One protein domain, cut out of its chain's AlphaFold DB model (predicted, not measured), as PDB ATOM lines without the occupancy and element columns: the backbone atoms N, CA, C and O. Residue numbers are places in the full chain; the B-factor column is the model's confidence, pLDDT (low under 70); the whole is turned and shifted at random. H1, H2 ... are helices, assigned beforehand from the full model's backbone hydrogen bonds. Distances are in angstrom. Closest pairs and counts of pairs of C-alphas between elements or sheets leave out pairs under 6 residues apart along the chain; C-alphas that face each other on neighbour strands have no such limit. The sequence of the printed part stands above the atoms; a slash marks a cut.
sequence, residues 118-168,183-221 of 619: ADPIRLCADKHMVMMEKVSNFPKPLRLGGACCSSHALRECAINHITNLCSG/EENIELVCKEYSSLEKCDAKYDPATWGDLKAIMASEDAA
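AT A GLANCE: This is residues 118 to 168 and 183 to 221 of the 619 residues of the protein "major facilitator superfamily domain-containing protein 4B-like" of Dermatophagoides pteronyssinus (UniProt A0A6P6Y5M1). A long helical hairpin, H1 and H2, has H5 beside H1, the three making a bundle of helices side by side. Short H3 and H4 pack on H2 near the hairpin's turn. The printed part has 90 residues, 73 of them in five named helices, H1 to H5 in order along the chain, with no named strand; the class is all helix. They are compact, radius of gyration of the C-alphas 13.2 A, spanning 39 by 34 by 19 A.

HOW THE PARTS SIT: H1, residues 118 to 136, touches H2, residues 140 to 166, at a shallow tilt of 4 degrees, opposite ways; closest C-alphas Ile 121 and Ala 158, 5.3 A. With residues 144 to 149 alone, H2 touches H3, residues 186 to 193, about perpendicular at 73 degrees; closest C-alphas Cys 148 and Cys 190, 5.6 A. With residues 145 to 153 alone, H2 touches H4, residues 196 to 202; closest C-alphas Cys 149 and Cys 199, 5.9 A. H5, residues 205 to 216, touches H1 with residues 211 to 215 alone; closest C-alphas Met 131 and Leu 211, 6.1 A. Every O i to N i+4 pair is within hydrogen-bond range in H1 and H4, against 21 of 23 in H2, 2 of 4 in H3 and 6 of 8 in H5.

IN THESE COORDINATES: H1, 27.3 A long, begins at C-alpha 118 (33.400, 13.498, 11.399); H2 measures 39.0 A; H5, 15.4 A, ends at C-alpha 216 (45.429, -0.402, 10.494).

THE WHOLE: Residues 169 to 182 are cut out, 21.4 A between C-alphas 168 and 183. Mean pLDDT of the printed part is 72.6, with 28 residues under 70.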
ATOM      1  N   ALA A 118      34.314  14.602  11.676       78.75
ATOM      2  CA  ALA A 118      33.400  13.498  11.399       78.75
ATOM      3  C   ALA A 118      33.994  12.419  10.476       78.75
ATOM      4  O   ALA A 118      33.667  11.243  10.627       78.75
ATOM      5  N   ASP A 119      34.854  12.783   9.519       79.62
ATOM      6  CA  ASP A 119      35.387  11.848   8.519       79.62
ATOM      7  C   ASP A 119      36.308  10.755   9.098       79.62
ATOM      8  O   ASP A 119      36.164   9.601   8.685       79.62
ATOM      9  N   PRO A 120      37.176  11.024  10.096       83.19
ATOM     10  CA  PRO A 120      37.915   9.966  10.793       83.19
ATOM     11  C   PRO A 120      37.001   8.964  11.517       83.19
ATOM     12  O   PRO A 120      37.233   7.757  11.479       83.19
ATOM     13  N   ILE A 121      35.907   9.442  12.117       81.19
ATOM     14  CA  ILE A 121      34.923   8.595  12.812       81.19
ATOM     15  C   ILE A 121      34.121   7.766  11.798       81.19
ATOM     16  O   ILE A 121      33.892   6.573  11.998       81.19
ATOM     17  N   ARG A 122      33.747   8.370  10.663       76.56
ATOM     18  CA  ARG A 122      33.136   7.674   9.517       76.56
ATOM     19  C   ARG A 122      34.028   6.563   8.992       76.56
ATOM     20  O   ARG A 122      33.535   5.475   8.721       76.56
ATOM     21  N   LEU A 123      35.333   6.811   8.902       79.12
ATOM     22  CA  LEU A 123      36.292   5.805   8.466       79.12
ATOM     23  C   LEU A 123      36.312   4.591   9.408       79.12
ATOM     24  O   LEU A 123      36.426   3.464   8.932       79.12
ATOM     25  N   CYS A 124      36.138   4.776  10.722       80.12
ATOM     26  CA  CYS A 124      35.989   3.656  11.658       80.12
ATOM     27  C   CYS A 124      34.769   2.784  11.325       80.12
ATOM     28  O   CYS A 124      34.872   1.554  11.316       80.12
ATOM     29  N   ALA A 125      33.627   3.407  11.018       71.56
ATOM     30  CA  ALA A 125      32.415   2.699  10.607       71.56
ATOM     31  C   ALA A 125      32.601   1.991   9.251       71.56
ATOM     32  O   ALA A 125      32.247   0.821   9.119       71.56
ATOM     33  N   ASP A 126      33.241   2.653   8.282       66.25
ATOM     34  CA  ASP A 126      33.563   2.073   6.973       66.25
ATOM     35  C   ASP A 126      34.462   0.828   7.130       66.25
ATOM     36  O   ASP A 126      34.193  -0.224   6.543       66.25
ATOM     37  N   LYS A 127      35.491   0.900   7.986       73.50
ATOM     38  CA  LYS A 127      36.352  -0.246   8.331       73.50
ATOM     39  C   LYS A 127      35.558  -1.380   8.966       73.50
ATOM     40  O   LYS A 127      35.761  -2.539   8.611       73.50
ATOM     41  N   HIS A 128      34.653  -1.068   9.894       73.38
ATOM     42  CA  HIS A 128      33.814  -2.065  10.562       73.38
ATOM     43  C   HIS A 128      32.933  -2.836   9.588       73.38
ATOM     44  O   HIS A 128      32.872  -4.061   9.669       73.38
ATOM     45  N   MET A 129      32.333  -2.147   8.619       60.91
ATOM     46  CA  MET A 129      31.532  -2.790   7.581       60.91
ATOM     47  C   MET A 129      32.364  -3.776   6.749       60.91
ATOM     48  O   MET A 129      31.935  -4.909   6.530       60.91
ATOM     49  N   VAL A 130      33.579  -3.384   6.348       61.50
ATOM     50  CA  VAL A 130      34.508  -4.250   5.593       61.50
ATOM     51  C   VAL A 130      34.966  -5.444   6.434       61.50
ATOM     52  O   VAL A 130      35.026  -6.575   5.946       61.50
ATOM     53  N   MET A 131      35.250  -5.225   7.720       68.44
ATOM     54  CA  MET A 131      35.583  -6.304   8.650       68.44
ATOM     55  C   MET A 131      34.416  -7.288   8.805       68.44
ATOM     56  O   MET A 131      34.623  -8.495   8.707       68.44
ATOM     57  N   MET A 132      33.182  -6.803   8.962       58.84
ATOM     58  CA  MET A 132      31.987  -7.646   9.070       58.84
ATOM     59  C   MET A 132      31.715  -8.459   7.799       58.84
ATOM     60  O   MET A 132      31.349  -9.635   7.879       58.84
ATOM     61  N   GLU A 133      31.964  -7.882   6.622       57.28
ATOM     62  CA  GLU A 133      31.909  -8.604   5.349       57.28
ATOM     63  C   GLU A 133      32.932  -9.747   5.318       57.28
ATOM     64  O   GLU A 133      32.592 -10.890   4.994       57.28
ATOM     65  N   LYS A 134      34.174  -9.485   5.731       64.38
ATOM     66  CA  LYS A 134      35.220 -10.511   5.813       64.38
ATOM     67  C   LYS A 134      34.859 -11.611   6.819       64.38
ATOM     68  O   LYS A 134      34.968 -12.793   6.492       64.38
ATOM     69  N   VAL A 135      34.351 -11.242   7.995       61.47
ATOM     70  CA  VAL A 135      33.887 -12.172   9.040       61.47
ATOM     71  C   VAL A 135      32.757 -13.068   8.536       61.47
ATOM     72  O   VAL A 135      32.722 -14.255   8.862       61.47
ATOM     73  N   SER A 136      31.853 -12.556   7.696       58.56
ATOM     74  CA  SER A 136      30.765 -13.362   7.122       58.56
ATOM     75  C   SER A 136      31.274 -14.556   6.294       58.56
ATOM     76  O   SER A 136      30.616 -15.603   6.231       58.56
ATOM     77  N   ASN A 137      32.488 -14.431   5.744       65.31
ATOM     78  CA  ASN A 137      33.169 -15.449   4.950       65.31
ATOM     79  C   ASN A 137      34.039 -16.405   5.785       65.31
ATOM     80  O   ASN A 137      34.528 -17.401   5.252       65.31
ATOM     81  N   PHE A 138      34.203 -16.174   7.093       65.88
ATOM     82  CA  PHE A 138      34.939 -17.092   7.966       65.88
ATOM     83  C   PHE A 138      34.211 -18.441   8.128       65.88
ATOM     84  O   PHE A 138      32.984 -18.529   7.954       65.88
ATOM     85  N   PRO A 139      34.928 -19.517   8.506       73.06
ATOM     86  CA  PRO A 139      34.306 -20.746   8.992       73.06
ATOM     87  C   PRO A 139      33.296 -20.445  10.107       73.06
ATOM     88  O   PRO A 139      33.569 -19.635  10.989       73.06
ATOM     89  N   LYS A 140      32.128 -21.107  10.096       67.69
ATOM     90  CA  LYS A 140      31.015 -20.842  11.038       67.69
ATOM     91  C   LYS A 140      31.429 -20.691  12.519       67.69
ATOM     92  O   LYS A 140      30.915 -19.763  13.140       67.69
ATOM     93  N   PRO A 141      32.342 -21.512  13.082       70.94
ATOM     94  CA  PRO A 141      32.759 -21.389  14.485       70.94
ATOM     95  C   PRO A 141      33.490 -20.075  14.810       70.94
ATOM     96  O   PRO A 141      33.468 -19.628  15.950       70.94
ATOM     97  N   LEU A 142      34.114 -19.448  13.808       70.31
ATOM     98  CA  LEU A 142      34.943 -18.247  13.944       70.31
ATOM     99  C   LEU A 142      34.174 -16.947  13.661       70.31
ATOM    100  O   LEU A 142      34.687 -15.853  13.857       70.31
ATOM    101  N   ARG A 143      32.925 -17.030  13.193       71.25
ATOM    102  CA  ARG A 143      32.154 -15.829  12.826       71.25
ATOM    103  C   ARG A 143      31.779 -14.990  14.038       71.25
ATOM    104  O   ARG A 143      31.830 -13.769  13.972       71.25
ATOM    105  N   LEU A 144      31.412 -15.648  15.139       73.19
ATOM    106  CA  LEU A 144      30.978 -14.966  16.355       73.19
ATOM    107  C   LEU A 144      32.114 -14.139  16.958       73.19
ATOM    108  O   LEU A 144      31.954 -12.941  17.166       73.19
ATOM    109  N   GLY A 145      33.280 -14.755  17.172       75.19
ATOM    110  CA  GLY A 145      34.427 -14.023  17.701       75.19
ATOM    111  C   GLY A 145      34.917 -12.945  16.730       75.19
ATOM    112  O   GLY A 145      35.208 -11.845  17.174       75.19
ATOM    113  N   GLY A 146      34.918 -13.197  15.415       77.06
ATOM    114  CA  GLY A 146      35.321 -12.200  14.424       77.06
ATOM    115  C   GLY A 146      34.413 -10.971  14.457       77.06
ATOM    116  O   GLY A 146      34.902  -9.842  14.418       77.06
ATOM    117  N   ALA A 147      33.102 -11.177  14.614       71.56
ATOM    118  CA  ALA A 147      32.125 -10.101  14.746       71.56
ATOM    119  C   ALA A 147      32.310  -9.319  16.058       71.56
ATOM    120  O   ALA A 147      32.279  -8.086  16.049       71.56
ATOM    121  N   CYS A 148      32.566 -10.017  17.169       77.44
ATOM    122  CA  CYS A 148      32.876  -9.393  18.457       77.44
ATOM    123  C   CYS A 148      34.128  -8.513  18.367       77.44
ATOM    124  O   CYS A 148      34.083  -7.329  18.691       77.44
ATOM    125  N   CYS A 149      35.223  -9.055  17.840       82.69
ATOM    126  CA  CYS A 149      36.495  -8.350  17.747       82.69
ATOM    127  C   CYS A 149      36.440  -7.154  16.791       82.69
ATOM    128  O   CYS A 149      36.947  -6.081  17.110       82.69
ATOM    129  N   SER A 150      35.747  -7.300  15.658       78.19
ATOM    130  CA  SER A 150      35.507  -6.187  14.732       78.19
ATOM    131  C   SER A 150      34.716  -5.065  15.411       78.19
ATOM    132  O   SER A 150      35.035  -3.892  15.243       78.19
ATOM    133  N   SER A 151      33.714  -5.409  16.224       78.62
ATOM    134  CA  SER A 151      32.888  -4.428  16.944       78.62
ATOM    135  C   SER A 151      33.651  -3.717  18.064       78.62
ATOM    136  O   SER A 151      33.474  -2.514  18.244       78.62
ATOM    137  N   HIS A 152      34.561  -4.409  18.757       80.62
ATOM    138  CA  HIS A 152      35.487  -3.764  19.692       80.62
ATOM    139  C   HIS A 152      36.435  -2.791  18.978       80.62
ATOM    140  O   HIS A 152      36.622  -1.673  19.455       80.62
ATOM    141  N   ALA A 153      36.948  -3.158  17.798       83.12
ATOM    142  CA  ALA A 153      37.781  -2.271  16.984       83.12
ATOM    143  C   ALA A 153      37.041  -0.994  16.555       83.12
ATOM    144  O   ALA A 153      37.616   0.093  16.590       83.12
ATOM    145  N   LEU A 154      35.757  -1.106  16.190       82.12
ATOM    146  CA  LEU A 154      34.913   0.056  15.899       82.12
ATOM    147  C   LEU A 154      34.782   0.972  17.116       82.12
ATOM    148  O   LEU A 154      34.974   2.179  16.979       82.12
ATOM    149  N   ARG A 155      34.463   0.405  18.287       82.19
ATOM    150  CA  ARG A 155      34.281   1.167  19.528       82.19
ATOM    151  C   ARG A 155      35.540   1.952  19.881       82.19
ATOM    152  O   ARG A 155      35.457   3.163  20.053       82.19
ATOM    153  N   GLU A 156      36.693   1.290  19.940       86.12
ATOM    154  CA  GLU A 156      37.958   1.955  20.277       86.12
ATOM    155  C   GLU A 156      38.328   3.033  19.253       86.12
ATOM    156  O   GLU A 156      38.678   4.147  19.632       86.12
ATOM    157  N   CYS A 157      38.185   2.744  17.955       86.06
ATOM    158  CA  CYS A 157      38.456   3.711  16.890       86.06
ATOM    159  C   CYS A 157      37.556   4.954  17.008       86.06
ATOM    160  O   CYS A 157      38.048   6.083  16.976       86.06
ATOM    161  N   ALA A 158      36.246   4.759  17.189       84.56
ATOM    162  CA  ALA A 158      35.285   5.851  17.275       84.56
ATOM    163  C   ALA A 158      35.511   6.716  18.523       84.56
ATOM    164  O   ALA A 158      35.635   7.931  18.387       84.56
ATOM    165  N   ILE A 159      35.628   6.113  19.714       85.88
ATOM    166  CA  ILE A 159      35.843   6.860  20.964       85.88
ATOM    167  C   ILE A 159      37.167   7.623  20.926       85.88
ATOM    168  O   ILE A 159      37.183   8.815  21.222       85.88
ATOM    169  N   ASN A 160      38.255   6.998  20.461       87.81
ATOM    170  CA  ASN A 160      39.547   7.676  20.344       87.81
ATOM    171  C   ASN A 160      39.468   8.914  19.441       87.81
ATOM    172  O   ASN A 160      40.031   9.956  19.775       87.81
ATOM    173  N   HIS A 161      38.764   8.840  18.309       87.75
ATOM    174  CA  HIS A 161      38.594  10.007  17.446       87.75
ATOM    175  C   HIS A 161      37.662  11.063  18.054       87.75
ATOM    176  O   HIS A 161      37.977  12.247  17.962       87.75
ATOM    177  N   ILE A 162      36.566  10.674  18.713       86.50
ATOM    178  CA  ILE A 162      35.644  11.627  19.352       86.50
ATOM    179  C   ILE A 162      36.358  12.385  20.482       86.50
ATOM    180  O   ILE A 162      36.366  13.615  20.468       86.50
ATOM    181  N   THR A 163      37.019  11.685  21.406       87.69
ATOM    182  CA  THR A 163      37.717  12.300  22.548       87.69
ATOM    183  C   THR A 163      38.816  13.262  22.095       87.69
ATOM    184  O   THR A 163      38.948  14.357  22.642       87.69
ATOM    185  N   ASN A 164      39.568  12.900  21.050       87.69
ATOM    186  CA  ASN A 164      40.671  13.722  20.551       87.69
ATOM    187  C   ASN A 164      40.219  14.918  19.691       87.69
ATOM    188  O   ASN A 164      40.907  15.938  19.671       87.69
ATOM    189  N   LEU A 165      39.098  14.817  18.964       88.06
ATOM    190  CA  LEU A 165      38.679  15.835  17.983       88.06
ATOM    191  C   LEU A 165      37.539  16.747  18.478       88.06
ATOM    192  O   LEU A 165      37.443  17.902  18.041       88.06
ATOM    193  N   CYS A 166      36.673  16.258  19.373       79.88
ATOM    194  CA  CYS A 166      35.430  16.932  19.767       79.88
ATOM    195  C   CYS A 166      35.434  17.605  21.141       79.88
ATOM    196  O   CYS A 166      34.662  18.544  21.309       79.88
ATOM    197  N   SER A 167      36.331  17.181  22.040       78.94
ATOM    198  CA  SER A 167      36.493  17.540  23.466       78.94
ATOM    199  C   SER A 167      36.317  16.310  24.360       78.94
ATOM    200  O   SER A 167      35.545  15.412  24.025       78.94
ATOM    201  N   GLY A 168      37.007  16.289  25.508       77.69
ATOM    202  CA  GLY A 168      36.905  15.204  26.494       77.69
ATOM    203  C   GLY A 168      35.468  14.960  26.951       77.69
ATOM    204  O   GLY A 168      34.999  13.844  26.839       77.69
ATOM    205  N   GLU A 183      27.069  -2.873  27.221       59.72
ATOM    206  CA  GLU A 183      27.019  -3.669  28.457       59.72
ATOM    207  C   GLU A 183      25.765  -4.559  28.508       59.72
ATOM    208  O   GLU A 183      25.834  -5.729  28.886       59.72
ATOM    209  N   GLU A 184      24.625  -4.074  28.007       59.78
ATOM    210  CA  GLU A 184      23.361  -4.827  28.022       59.78
ATOM    211  C   GLU A 184      23.250  -5.915  26.931       59.78
ATOM    212  O   GLU A 184      22.433  -6.841  27.045       59.78
ATOM    213  N   ASN A 185      24.054  -5.824  25.859       59.56
ATOM    214  CA  ASN A 185      23.829  -6.581  24.617       59.56
ATOM    215  C   ASN A 185      25.060  -7.299  24.047       59.56
ATOM    216  O   ASN A 185      24.945  -8.434  23.572       59.56
ATOM    217  N   ILE A 186      26.233  -6.667  24.078       55.41
ATOM    218  CA  ILE A 186      27.459  -7.183  23.457       55.41
ATOM    219  C   ILE A 186      28.228  -8.056  24.448       55.41
ATOM    220  O   ILE A 186      28.685  -9.129  24.062       55.41
ATOM    221  N   GLU A 187      28.306  -7.696  25.732       57.06
ATOM    222  CA  GLU A 187      29.038  -8.496  26.730       57.06
ATOM    223  C   GLU A 187      28.429  -9.884  26.976       57.06
ATOM    224  O   GLU A 187      29.156 -10.860  27.187       57.06
ATOM    225  N   LEU A 188      27.102 -10.012  26.863       60.28
ATOM    226  CA  LEU A 188      26.400 -11.294  26.974       60.28
ATOM    227  C   LEU A 188      26.830 -12.284  25.875       60.28
ATOM    228  O   LEU A 188      26.951 -13.484  26.122       60.28
ATOM    229  N   VAL A 189      27.063 -11.778  24.659       65.81
ATOM    230  CA  VAL A 189      27.354 -12.568  23.450       65.81
ATOM    231  C   VAL A 189      28.864 -12.703  23.208       65.81
ATOM    232  O   VAL A 189      29.337 -13.748  22.758       65.81
ATOM    233  N   CYS A 190      29.632 -11.672  23.557       71.94
ATOM    234  CA  CYS A 190      31.067 -11.537  23.324       71.94
ATOM    235  C   CYS A 190      31.910 -11.751  24.586       71.94
ATOM    236  O   CYS A 190      33.085 -11.392  24.600       71.94
ATOM    237  N   LYS A 191      31.362 -12.386  25.631       72.06
ATOM    238  CA  LYS A 191      32.047 -12.659  26.911       72.06
ATOM    239  C   LYS A 191      33.452 -13.253  26.749       72.06
ATOM    240  O   LYS A 191      34.371 -12.956  27.510       72.06
ATOM    241  N   GLU A 192      33.619 -14.101  25.739       71.06
ATOM    242  CA  GLU A 192      34.880 -14.762  25.409       71.06
ATOM    243  C   GLU A 192      35.886 -13.907  24.617       71.06
ATOM    244  O   GLU A 192      37.046 -14.306  24.529       71.06
ATOM    245  N   TYR A 193      35.447 -12.766  24.082       74.25
ATOM    246  CA  TYR A 193      36.156 -11.841  23.188       74.25
ATOM    247  C   TYR A 193      35.961 -10.382  23.638       74.25
ATOM    248  O   TYR A 193      35.777  -9.500  22.809       74.25
ATOM    249  N   SER A 194      35.965 -10.134  24.952       73.56
ATOM    250  CA  SER A 194      35.543  -8.855  25.549       73.56
ATOM    251  C   SER A 194      36.504  -7.671  25.333       73.56
ATOM    252  O   SER A 194      36.268  -6.593  25.867       73.56
ATOM    253  N   SER A 195      37.632  -7.877  24.651       79.38
ATOM    254  CA  SER A 195      38.623  -6.842  24.334       79.38
ATOM    255  C   SER A 195      39.471  -7.260  23.133       79.38
ATOM    256  O   SER A 195      39.585  -8.457  22.841       79.38
ATOM    257  N   LEU A 196      40.117  -6.296  22.466       80.06
ATOM    258  CA  LEU A 196      41.048  -6.589  21.371       80.06
ATOM    259  C   LEU A 196      42.243  -7.449  21.822       80.06
ATOM    260  O   LEU A 196      42.693  -8.307  21.069       80.06
ATOM    261  N   GLU A 197      42.692  -7.322  23.073       82.75
ATOM    262  CA  GLU A 197      43.739  -8.187  23.644       82.75
ATOM    263  C   GLU A 197      43.295  -9.654  23.760       82.75
ATOM    264  O   GLU A 197      44.046 -10.578  23.444       82.75
ATOM    265  N   LYS A 198      42.045  -9.902  24.175       81.44
ATOM    266  CA  LYS A 198      41.488 -11.265  24.215       81.44
ATOM    267  C   LYS A 198      41.230 -11.818  22.815       81.44
ATOM    268  O   LYS A 198      41.327 -13.029  22.618       81.44
ATOM    269  N   CYS A 199      40.921 -10.951  21.855       80.31
ATOM    270  CA  CYS A 199      40.832 -11.308  20.442       80.31
ATOM    271  C   CYS A 199      42.182 -11.775  19.888       80.31
ATOM    272  O   CYS A 199      42.244 -12.844  19.281       80.31
ATOM    273  N   ASP A 200      43.255 -11.038  20.187       77.69
ATOM    274  CA  ASP A 200      44.636 -11.389  19.838       77.69
ATOM    275  C   ASP A 200      45.055 -12.751  20.405       77.69
ATOM    276  O   ASP A 200      45.726 -13.524  19.725       77.69
ATOM    277  N   ALA A 201      44.638 -13.068  21.632       76.81
ATOM    278  CA  ALA A 201      45.009 -14.312  22.303       76.81
ATOM    279  C   ALA A 201      44.266 -15.559  21.784       76.81
ATOM    280  O   ALA A 201      44.744 -16.678  21.980       76.81
ATOM    281  N   LYS A 202      43.084 -15.395  21.172       73.38
ATOM    282  CA  LYS A 202      42.208 -16.514  20.775       73.38
ATOM    283  C   LYS A 202      42.166 -16.801  19.276       73.38
ATOM    284  O   LYS A 202      41.804 -17.919  18.909       73.38
ATOM    285  N   TYR A 203      42.487 -15.835  18.419       73.06
ATOM    286  CA  TYR A 203      42.493 -16.055  16.973       73.06
ATOM    287  C   TYR A 203      43.836 -16.570  16.456       73.06
ATOM    288  O   TYR A 203      44.901 -16.151  16.898       73.06
ATOM    289  N   ASP A 204      43.774 -17.446  15.452       66.88
ATOM    290  CA  ASP A 204      44.952 -17.856  14.690       66.88
ATOM    291  C   ASP A 204      45.592 -16.641  13.971       66.88
ATOM    292  O   ASP A 204      44.861 -15.861  13.342       66.88
ATOM    293  N   PRO A 205      46.932 -16.478  14.010       63.81
ATOM    294  CA  PRO A 205      47.621 -15.316  13.443       63.81
ATOM    295  C   PRO A 205      47.342 -15.074  11.954       63.81
ATOM    296  O   PRO A 205      47.295 -13.920  11.529       63.81
ATOM    297  N   ALA A 206      47.128 -16.131  11.160       62.28
ATOM    298  CA  ALA A 206      46.869 -15.999   9.728       62.28
ATOM    299  C   ALA A 206      45.436 -15.522   9.443       62.28
ATOM    300  O   ALA A 206      45.214 -14.753   8.513       62.28
ATOM    301  N   THR A 207      44.462 -15.928  10.264       61.62
ATOM    302  CA  THR A 207      43.056 -15.501  10.117       61.62
ATOM    303  C   THR A 207      42.839 -14.075  10.629       61.62
ATOM    304  O   THR A 207      42.039 -13.315  10.081       61.62
ATOM    305  N   TRP A 208      43.562 -13.698  11.683       70.06
ATOM    306  CA  TRP A 208      43.455 -12.391  12.327       70.06
ATOM    307  C   TRP A 208      44.249 -11.291  11.612       70.06
ATOM    308  O   TRP A 208      43.852 -10.126  11.654       70.06
ATOM    309  N   GLY A 209      45.329 -11.655  10.908       71.06
ATOM    310  CA  GLY A 209      46.170 -10.719  10.153       71.06
ATOM    311  C   GLY A 209      45.390  -9.872   9.143       71.06
ATOM    312  O   GLY A 209      45.616  -8.666   9.056       71.06
ATOM    313  N   ASP A 210      44.409 -10.464   8.460       69.12
ATOM    314  CA  ASP A 210      43.552  -9.761   7.497       69.12
ATOM    315  C   ASP A 210      42.665  -8.695   8.161       69.12
ATOM    316  O   ASP A 210      42.517  -7.589   7.638       69.12
ATOM    317  N   LEU A 211      42.079  -9.002   9.324       71.25
ATOM    318  CA  LEU A 211      41.249  -8.046  10.065       71.25
ATOM    319  C   LEU A 211      42.111  -6.930  10.663       71.25
ATOM    320  O   LEU A 211      41.748  -5.760  10.547       71.25
ATOM    321  N   LYS A 212      43.301  -7.257  11.185       78.12
ATOM    322  CA  LYS A 212      44.276  -6.254  11.644       78.12
ATOM    323  C   LYS A 212      44.731  -5.319  10.526       78.12
ATOM    324  O   LYS A 212      44.862  -4.121  10.762       78.12
ATOM    325  N   ALA A 213      44.937  -5.835   9.314       78.62
ATOM    326  CA  ALA A 213      45.302  -5.011   8.165       78.62
ATOM    327  C   ALA A 213      44.204  -3.986   7.831       78.62
ATOM    328  O   ALA A 213      44.503  -2.828   7.545       78.62
ATOM    329  N   ILE A 214      42.928  -4.377   7.938       74.25
ATOM    330  CA  ILE A 214      41.795  -3.460   7.754       74.25
ATOM    331  C   ILE A 214      41.747  -2.425   8.887       74.25
ATOM    332  O   ILE A 214      41.595  -1.233   8.616       74.25
ATOM    333  N   MET A 215      41.942  -2.849  10.142       76.06
ATOM    334  CA  MET A 215      41.993  -1.948  11.304       76.06
ATOM    335  C   MET A 215      43.077  -0.869  11.138       76.06
ATOM    336  O   MET A 215      42.805   0.314  11.361       76.06
ATOM    337  N   ALA A 216      44.266  -1.269  10.677       76.06
ATOM    338  CA  ALA A 216      45.429  -0.402  10.494       76.06
ATOM    339  C   ALA A 216      45.402   0.447   9.207       76.06
ATOM    340  O   ALA A 216      46.235   1.335   9.057       76.06
ATOM    341  N   SER A 217      44.480   0.194   8.273       70.69
ATOM    342  CA  SER A 217      44.439   0.912   6.991       70.69
ATOM    343  C   SER A 217      44.067   2.394   7.151       70.69
ATOM    344  O   SER A 217      43.128   2.725   7.866       70.69
ATOM    345  N   GLU A 218      44.761   3.307   6.474       63.38
ATOM    346  CA  GLU A 218      44.403   4.742   6.440       63.38
ATOM    347  C   GLU A 218      43.698   5.141   5.126       63.38
ATOM    348  O   GLU A 218      43.116   6.218   5.020       63.38
ATOM    349  N   ASP A 219      43.678   4.241   4.135       50.19
ATOM    350  CA  ASP A 219      43.197   4.507   2.779       50.19
ATOM    351  C   ASP A 219      41.724   4.125   2.558       50.19
ATOM    352  O   ASP A 219      41.362   2.950   2.441       50.19
ATOM    353  N   ALA A 220      40.875   5.129   2.315       42.44
ATOM    354  CA  ALA A 220      39.503   4.931   1.828       42.44
ATOM    355  C   ALA A 220      39.445   4.211   0.456       42.44
ATOM    356  O   ALA A 220      38.428   3.601   0.105       42.44
ATOM    357  N   ALA A 221      40.540   4.250  -0.316       37.03
ATOM    358  CA  ALA A 221      40.668   3.658  -1.648       37.03
ATOM    359  C   ALA A 221      40.777   2.119  -1.649       37.03
ATOM    360  O   ALA A 221      40.372   1.482  -2.626       37.03
TER     361      ALA A 221